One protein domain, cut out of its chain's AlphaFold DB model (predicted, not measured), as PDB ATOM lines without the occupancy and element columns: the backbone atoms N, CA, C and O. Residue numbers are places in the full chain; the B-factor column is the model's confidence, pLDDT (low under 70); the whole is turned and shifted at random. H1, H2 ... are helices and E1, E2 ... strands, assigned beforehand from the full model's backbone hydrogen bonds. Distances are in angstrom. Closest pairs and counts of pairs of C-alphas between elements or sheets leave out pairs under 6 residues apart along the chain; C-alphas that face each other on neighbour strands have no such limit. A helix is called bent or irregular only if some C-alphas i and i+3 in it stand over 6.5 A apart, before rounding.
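AT A GLANCE: This is residues 113 to 172 of the 207 residues of an uncharacterized protein of Aureobasidium pullulans (UniProt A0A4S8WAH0). A small body of loops and short helices comes first, with E1 near its middle and H1 and H2 to one side, set crosswise near each other; from the other side a last helix, H3, leads away, and its residues 165 to 172 stick out as an arm. The opening stretch, residues 113 to 122, folds back on itself, and the long link of H1 to H2 swings out as a wide loop. The printed part has 60 residues with one named strand and three named helices, in the order E1, H1, H2, H3, and its class is mostly helix. It is only just compact, close to loose, with a radius of gyration of the C-alphas of 12.1 A and spans of 32 by 26 by 18 A.

IN THESE COORDINATES: Start at Ile 113 and go on to C-alpha 120 at (2.564, 29.004, 115.282), where the strand E1, residues 120 to 122, begins; it is 6.9 A long from first to last C-alpha. Next find C-alpha 131 at (12.559, 19.680, 104.744); from there the helix H1 runs through residues 131 to 140, 14.1 A. The helix H2, residues 152 to 157, covers 10.0 A. H2 is neither bent nor irregular, but only just: C-alphas 153 and 156 are 6.4 A apart. The helix H3, residues 161 to 172, is the longest at 16.3 A and ends at C-alpha 172, at (6.425, 41.158, 128.672).

HOW THE PARTS SIT: Look first at residues 113 to 114, which pair antiparallel with residues 120 to 121 of E1; E1 pairs with no named strand. The closest C-alphas of E1 and H2 are those of Phe 121 and Phe 157, 5.5 A apart. H1 and H2 are close but not clearly touching, the closest C-alphas being those of Ile 133 and Trp 154 at 7.4 A. Their lines are about perpendicular, at 73 degrees. E1 and H1 are apart. H3 is apart from H1 and H2, and only just apart from E1, at 8.3 A between the closest C-alphas. In H1 and H3 every O i to N i+4 pair is within hydrogen-bond range; in H2 0 of 2 are, beside 2 of 3 O i to N i+3 pairs.

THE WHOLE: Measure from Tyr 132 to Glu 172 and you have the two C-alphas farthest apart, 34.5 A. Without residues 165 to 172 of H3, which stand free, the body of 52 residues spans 27 by 27 by 17 A. The printed part has no cut. The link of H1 to H2, with 11 residues, is long; that of E1 to H1 is short, and that of H2 to H3 is tight. The mean pLDDT of the printed part is 82.4; look for values under 70 at residues 141 to 149.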
ATOM      1  N   ILE A 113       6.781  29.930 111.573       86.88
ATOM      2  CA  ILE A 113       5.665  30.442 110.778       86.88
ATOM      3  C   ILE A 113       4.453  30.639 111.689       86.88
ATOM      4  O   ILE A 113       4.059  29.731 112.418       86.88
ATOM      5  N   GLY A 114       3.869  31.838 111.656       85.31
ATOM      6  CA  GLY A 114       2.608  32.155 112.325       85.31
ATOM      7  C   GLY A 114       1.460  32.247 111.322       85.31
ATOM      8  O   GLY A 114       1.602  32.890 110.284       85.31
ATOM      9  N   PHE A 115       0.321  31.643 111.645       80.50
ATOM     10  CA  PHE A 115      -0.913  31.737 110.865       80.50
ATOM     11  C   PHE A 115      -1.866  32.781 111.465       80.50
ATOM     12  O   PHE A 115      -1.808  33.102 112.655       80.50
ATOM     13  N   GLY A 116      -2.767  33.320 110.639       73.31
ATOM     14  CA  GLY A 116      -3.706  34.380 111.041       73.31
ATOM     15  C   GLY A 116      -4.732  33.973 112.110       73.31
ATOM     16  O   GLY A 116      -5.356  34.840 112.713       73.31
ATOM     17  N   ASP A 117      -4.886  32.673 112.375       78.00
ATOM     18  CA  ASP A 117      -5.698  32.122 113.469       78.00
ATOM     19  C   ASP A 117      -4.958  32.082 114.825       78.00
ATOM     20  O   ASP A 117      -5.535  31.702 115.845       78.00
ATOM     21  N   GLY A 118      -3.690  32.506 114.856       80.19
ATOM     22  CA  GLY A 118      -2.851  32.550 116.051       80.19
ATOM     23  C   GLY A 118      -2.049  31.275 116.322       80.19
ATOM     24  O   GLY A 118      -1.310  31.250 117.312       80.19
ATOM     25  N   ARG A 119      -2.149  30.244 115.469       86.38
ATOM     26  CA  ARG A 119      -1.251  29.082 115.525       86.38
ATOM     27  C   ARG A 119       0.146  29.452 115.039       86.38
ATOM     28  O   ARG A 119       0.320  30.305 114.170       86.38
ATOM     29  N   VAL A 120       1.151  28.805 115.617       89.50
ATOM     30  CA  VAL A 120       2.564  29.004 115.282       89.50
ATOM     31  C   VAL A 120       3.207  27.636 115.158       89.50
ATOM     32  O   VAL A 120       2.957  26.780 115.999       89.50
ATOM     33  N   PHE A 121       4.048  27.448 114.151       89.94
ATOM     34  CA  PHE A 121       4.785  26.214 113.900       89.94
ATOM     35  C   PHE A 121       6.282  26.525 113.974       89.94
ATOM     36  O   PHE A 121       6.721  27.558 113.458       89.94
ATOM     37  N   ASP A 122       7.049  25.678 114.664       90.19
ATOM     38  CA  ASP A 122       8.514  25.674 114.542       90.19
ATOM     39  C   ASP A 122       8.859  25.064 113.152       90.19
ATOM     40  O   ASP A 122       8.081  24.261 112.641       90.19
ATOM     41  N   VAL A 123       9.953  25.479 112.494       87.38
ATOM     42  CA  VAL A 123      10.234  25.153 111.072       87.38
ATOM     43  C   VAL A 123      11.702  24.742 110.837       87.38
ATOM     44  O   VAL A 123      12.625  25.336 111.394       87.38
ATOM     45  N   GLY A 124      11.933  23.753 109.967       85.69
ATOM     46  CA  GLY A 124      13.257  23.235 109.598       85.69
ATOM     47  C   GLY A 124      13.803  22.120 110.500       85.69
ATOM     48  O   GLY A 124      13.394  21.951 111.653       85.69
ATOM     49  N   ILE A 125      14.804  21.387 109.987       83.62
ATOM     50  CA  ILE A 125      15.416  20.201 110.629       83.62
ATOM     51  C   ILE A 125      15.850  20.457 112.079       83.62
ATOM     52  O   ILE A 125      15.729  19.580 112.934       83.62
ATOM     53  N   LYS A 126      16.320  21.670 112.395       86.56
ATOM     54  CA  LYS A 126      16.767  22.046 113.748       86.56
ATOM     55  C   LYS A 126      15.660  22.009 114.812       86.56
ATOM     56  O   LYS A 126      15.958  22.020 116.005       86.56
ATOM     57  N   HIS A 127      14.402  21.971 114.382       86.19
ATOM     58  CA  HIS A 127      13.217  21.809 115.218       86.19
ATOM     59  C   HIS A 127      12.544  20.436 115.033       86.19
ATOM     60  O   HIS A 127      11.444  20.222 115.526       86.19
ATOM     61  N   GLY A 128      13.213  19.495 114.354       85.81
ATOM     62  CA  GLY A 128      12.692  18.161 114.049       85.81
ATOM     63  C   GLY A 128      11.764  18.109 112.833       85.81
ATOM     64  O   GLY A 128      11.270  17.034 112.508       85.81
ATOM     65  N   VAL A 129      11.544  19.233 112.144       88.44
ATOM     66  CA  VAL A 129      10.631  19.312 110.996       88.44
ATOM     67  C   VAL A 129      11.354  18.865 109.721       88.44
ATOM     68  O   VAL A 129      12.382  19.457 109.380       88.44
ATOM     69  N   PRO A 130      10.840  17.870 108.977       89.00
ATOM     70  CA  PRO A 130      11.397  17.482 107.684       89.00
ATOM     71  C   PRO A 130      11.424  18.636 106.669       89.00
ATOM     72  O   PRO A 130      10.524  19.482 106.651       89.00
ATOM     73  N   ASP A 131      12.409  18.632 105.767       87.31
ATOM     74  CA  ASP A 131      12.559  19.680 104.744       87.31
ATOM     75  C   ASP A 131      11.334  19.792 103.823       87.31
ATOM     76  O   ASP A 131      10.910  20.896 103.501       87.31
ATOM     77  N   TYR A 132      10.692  18.676 103.460       85.94
ATOM     78  CA  TYR A 132       9.505  18.709 102.596       85.94
ATOM     79  C   TYR A 132       8.287  19.368 103.272       85.94
ATOM     80  O   TYR A 132       7.512  20.050 102.603       85.94
ATOM     81  N   ILE A 133       8.131  19.209 104.595       85.31
ATOM     82  CA  ILE A 133       7.097  19.906 105.381       85.31
ATOM     83  C   ILE A 133       7.459  21.385 105.492       85.31
ATOM     84  O   ILE A 133       6.625  22.252 105.255       85.31
ATOM     85  N   THR A 134       8.727  21.666 105.781       86.69
ATOM     86  CA  THR A 134       9.290  23.017 105.866       86.69
ATOM     87  C   THR A 134       9.066  23.817 104.578       86.69
ATOM     88  O   THR A 134       8.566  24.942 104.624       86.69
ATOM     89  N   ASP A 135       9.357  23.234 103.417       85.50
ATOM     90  CA  ASP A 135       9.151  23.873 102.117       85.50
ATOM     91  C   ASP A 135       7.665  24.027 101.768       85.50
ATOM     92  O   ASP A 135       7.277  25.061 101.221       85.50
ATOM     93  N   ALA A 136       6.810  23.071 102.143       84.19
ATOM     94  CA  ALA A 136       5.362  23.199 101.979       84.19
ATOM     95  C   ALA A 136       4.763  24.298 102.884       84.19
ATOM     96  O   ALA A 136       3.878  25.046 102.452       84.19
ATOM     97  N   MET A 137       5.279  24.461 104.106       82.69
ATOM     98  CA  MET A 137       4.927  25.572 104.994       82.69
ATOM     99  C   MET A 137       5.364  26.917 104.393       82.69
ATOM    100  O   MET A 137       4.554  27.838 104.330       82.69
ATOM    101  N   TYR A 138       6.586  27.040 103.859       80.19
ATOM    102  CA  TYR A 138       7.016  28.277 103.185       80.19
ATOM    103  C   TYR A 138       6.223  28.581 101.909       80.19
ATOM    104  O   TYR A 138       5.891  29.738 101.671       80.19
ATOM    105  N   ALA A 139       5.878  27.570 101.108       79.44
ATOM    106  CA  ALA A 139       5.088  27.744  99.886       79.44
ATOM    107  C   ALA A 139       3.621  28.141 100.151       79.44
ATOM    108  O   ALA A 139       2.942  28.641  99.252       79.44
ATOM    109  N   THR A 140       3.118  27.907 101.366       73.50
ATOM    110  CA  THR A 140       1.763  28.302 101.792       73.50
ATOM    111  C   THR A 140       1.741  29.593 102.613       73.50
ATOM    112  O   THR A 140       0.718  30.281 102.633       73.50
ATOM    113  N   TYR A 141       2.858  29.957 103.243       65.19
ATOM    114  CA  TYR A 141       3.045  31.206 103.975       65.19
ATOM    115  C   TYR A 141       3.047  32.428 103.041       65.19
ATOM    116  O   TYR A 141       3.634  32.413 101.964       65.19
ATOM    117  N   GLY A 142       2.388  33.515 103.450       60.34
ATOM    118  CA  GLY A 142       2.366  34.780 102.698       60.34
ATOM    119  C   GLY A 142       1.413  34.831 101.494       60.34
ATOM    120  O   GLY A 142       1.130  35.922 101.004       60.34
ATOM    121  N   LEU A 143       0.838  33.705 101.063       55.66
ATOM    122  CA  LEU A 143      -0.433  33.734 100.332       55.66
ATOM    123  C   LEU A 143      -1.527  34.300 101.254       55.66
ATOM    124  O   LEU A 143      -1.441  34.165 102.476       55.66
ATOM    125  N   GLU A 144      -2.609  34.841 100.684       50.19
ATOM    126  CA  GLU A 144      -3.837  35.233 101.409       50.19
ATOM    127  C   GLU A 144      -4.628  34.001 101.915       50.19
ATOM    128  O   GLU A 144      -5.849  33.907 101.815       50.19
ATOM    129  N   ALA A 145      -3.912  33.011 102.451       48.78
ATOM    130  CA  ALA A 145      -4.401  31.757 102.992       48.78
ATOM    131  C   ALA A 145      -5.055  31.967 104.367       48.78
ATOM    132  O   ALA A 145      -4.688  31.339 105.362       48.78
ATOM    133  N   GLY A 146      -6.079  32.820 104.409       46.53
ATOM    134  CA  GLY A 146      -7.082  32.773 105.460       46.53
ATOM    135  C   GLY A 146      -7.669  31.364 105.513       46.53
ATOM    136  O   GLY A 146      -8.374  30.947 104.597       46.53
ATOM    137  N   ALA A 147      -7.335  30.623 106.569       49.62
ATOM    138  CA  ALA A 147      -7.904  29.319 106.900       49.62
ATOM    139  C   ALA A 147      -7.917  28.262 105.768       49.62
ATOM    140  O   ALA A 147      -8.816  27.416 105.739       49.62
ATOM    141  N   ARG A 148      -6.904  28.216 104.880       56.44
ATOM    142  CA  ARG A 148      -6.630  26.941 104.185       56.44
ATOM    143  C   ARG A 148      -6.297  25.904 105.255       56.44
ATOM    144  O   ARG A 148      -5.494  26.176 106.143       56.44
ATOM    145  N   SER A 149      -6.961  24.754 105.189       68.81
ATOM    146  CA  SER A 149      -6.838  23.679 106.172       68.81
ATOM    147  C   SER A 149      -5.372  23.296 106.359       68.81
ATOM    148  O   SER A 149      -4.766  22.754 105.435       68.81
ATOM    149  N   ILE A 150      -4.823  23.581 107.542       76.50
ATOM    150  CA  ILE A 150      -3.489  23.111 107.922       76.50
ATOM    151  C   ILE A 150      -3.527  21.574 107.909       76.50
ATOM    152  O   ILE A 150      -4.397  21.017 108.586       76.50
ATOM    153  N   PRO A 151      -2.651  20.900 107.139       84.62
ATOM    154  CA  PRO A 151      -2.574  19.444 107.109       84.62
ATOM    155  C   PRO A 151      -2.382  18.849 108.506       84.62
ATOM    156  O   PRO A 151      -1.669  19.412 109.338       84.62
ATOM    157  N   GLU A 152      -3.004  17.701 108.767       84.06
ATOM    158  CA  GLU A 152      -2.947  17.045 110.080       84.06
ATOM    159  C   GLU A 152      -1.504  16.670 110.462       84.06
ATOM    160  O   GLU A 152      -1.098  16.858 111.607       84.06
ATOM    161  N   GLU A 153      -0.689  16.286 109.473       84.62
ATOM    162  CA  GLU A 153       0.749  16.025 109.621       84.62
ATOM    163  C   GLU A 153       1.579  17.235 110.101       84.62
ATOM    164  O   GLU A 153       2.712  17.062 110.541       84.62
ATOM    165  N   TRP A 154       1.059  18.468 110.016       86.69
ATOM    166  CA  TRP A 154       1.771  19.662 110.494       86.69
ATOM    167  C   TRP A 154       1.509  19.922 111.977       86.69
ATOM    168  O   TRP A 154       2.316  20.589 112.622       86.69
ATOM    169  N   LEU A 155       0.407  19.401 112.531       87.81
ATOM    170  CA  LEU A 155      -0.027  19.675 113.906       87.81
ATOM    171  C   LEU A 155       0.942  19.119 114.961       87.81
ATOM    172  O   LEU A 155       1.014  19.665 116.059       87.81
ATOM    173  N   GLU A 156       1.741  18.102 114.621       89.19
ATOM    174  CA  GLU A 156       2.847  17.617 115.464       89.19
ATOM    175  C   GLU A 156       3.905  18.708 115.730       89.19
ATOM    176  O   GLU A 156       4.512  18.745 116.802       89.19
ATOM    177  N   PHE A 157       4.071  19.648 114.794       89.56
ATOM    178  CA  PHE A 157       5.019  20.762 114.875       89.56
ATOM    179  C   PHE A 157       4.370  22.076 115.355       89.56
ATOM    180  O   PHE A 157       5.032  23.121 115.381       89.56
ATOM    181  N   GLU A 158       3.088  22.053 115.749       90.56
ATOM    182  CA  GLU A 158       2.417  23.221 116.329       90.56
ATOM    183  C   GLU A 158       3.030  23.557 117.697       90.56
ATOM    184  O   GLU A 158       3.065  22.743 118.622       90.56
ATOM    185  N   VAL A 159       3.494  24.796 117.858       90.81
ATOM    186  CA  VAL A 159       4.049  25.304 119.112       90.81
ATOM    187  C   VAL A 159       2.922  25.387 120.149       90.81
ATOM    188  O   VAL A 159       2.041  26.240 120.014       90.81
ATOM    189  N   PRO A 160       2.946  24.589 121.238       92.62
ATOM    190  CA  PRO A 160       1.790  24.485 122.122       92.62
ATOM    191  C   PRO A 160       1.382  25.834 122.717       92.62
ATOM    192  O   PRO A 160       2.221  26.587 123.222       92.62
ATOM    193  N   ALA A 161       0.077  26.114 122.763       89.88
ATOM    194  CA  ALA A 161      -0.461  27.387 123.257       89.88
ATOM    195  C   ALA A 161       0.046  27.779 124.666       89.88
ATOM    196  O   ALA A 161       0.182  28.966 124.975       89.88
ATOM    197  N   LYS A 162       0.387  26.792 125.511       93.31
ATOM    198  CA  LYS A 162       1.056  27.003 126.808       93.31
ATOM    199  C   LYS A 162       2.463  27.607 126.648       93.31
ATOM    200  O   LYS A 162       2.724  28.642 127.258       93.31
ATOM    201  N   LYS A 163       3.314  27.038 125.781       92.69
ATOM    202  CA  LYS A 163       4.656  27.555 125.432       92.69
ATOM    203  C   LYS A 163       4.547  28.978 124.869       92.69
ATOM    204  O   LYS A 163       5.208  29.879 125.372       92.69
ATOM    205  N   LEU A 164       3.607  29.233 123.951       89.62
ATOM    206  CA  LEU A 164       3.339  30.585 123.421       89.62
ATOM    207  C   LEU A 164       2.847  31.587 124.483       89.62
ATOM    208  O   LEU A 164       3.072  32.794 124.365       89.62
ATOM    209  N   LYS A 165       2.132  31.134 125.520       92.38
ATOM    210  CA  LYS A 165       1.692  31.981 126.644       92.38
ATOM    211  C   LYS A 165       2.845  32.289 127.603       92.38
ATOM    212  O   LYS A 165       2.936  33.413 128.092       92.38
ATOM    213  N   GLU A 166       3.717  31.320 127.854       95.31
ATOM    214  CA  GLU A 166       4.913  31.471 128.687       95.31
ATOM    215  C   GLU A 166       5.962  32.365 128.010       95.31
ATOM    216  O   GLU A 166       6.425  33.317 128.634       95.31
ATOM    217  N   GLU A 167       6.244  32.166 126.718       92.69
ATOM    218  CA  GLU A 167       7.117  33.047 125.929       92.69
ATOM    219  C   GLU A 167       6.603  34.498 125.911       92.69
ATOM    220  O   GLU A 167       7.381  35.425 126.133       92.69
ATOM    221  N   ARG A 168       5.289  34.718 125.722       92.00
ATOM    222  CA  ARG A 168       4.686  36.065 125.791       92.00
ATOM    223  C   ARG A 168       4.820  36.701 127.174       92.00
ATOM    224  O   ARG A 168       5.204  37.861 127.260       92.00
ATOM    225  N   LYS A 169       4.551  35.952 128.250       95.81
ATOM    226  CA  LYS A 169       4.756  36.433 129.628       95.81
ATOM    227  C   LYS A 169       6.216  36.793 129.900       95.81
ATOM    228  O   LYS A 169       6.469  37.792 130.564       95.81
ATOM    229  N   ARG A 170       7.161  35.991 129.397       96.00
ATOM    230  CA  ARG A 170       8.596  36.242 129.562       96.00
ATOM    231  C   ARG A 170       9.015  37.517 128.831       96.00
ATOM    232  O   ARG A 170       9.577  38.390 129.474       96.00
ATOM    233  N   LYS A 171       8.632  37.674 127.558       93.19
ATOM    234  CA  LYS A 171       8.877  38.899 126.774       93.19
ATOM    235  C   LYS A 171       8.264  40.147 127.409       93.19
ATOM    236  O   LYS A 171       8.892  41.196 127.421       93.19
ATOM    237  N   GLU A 172       7.055  40.043 127.958       96.38
ATOM    238  CA  GLU A 172       6.425  41.158 128.672       96.38
ATOM    239  C   GLU A 172       7.182  41.506 129.963       96.38
ATOM    240  O   GLU A 172       7.414  42.681 130.229       96.38
TER     241      GLU A 172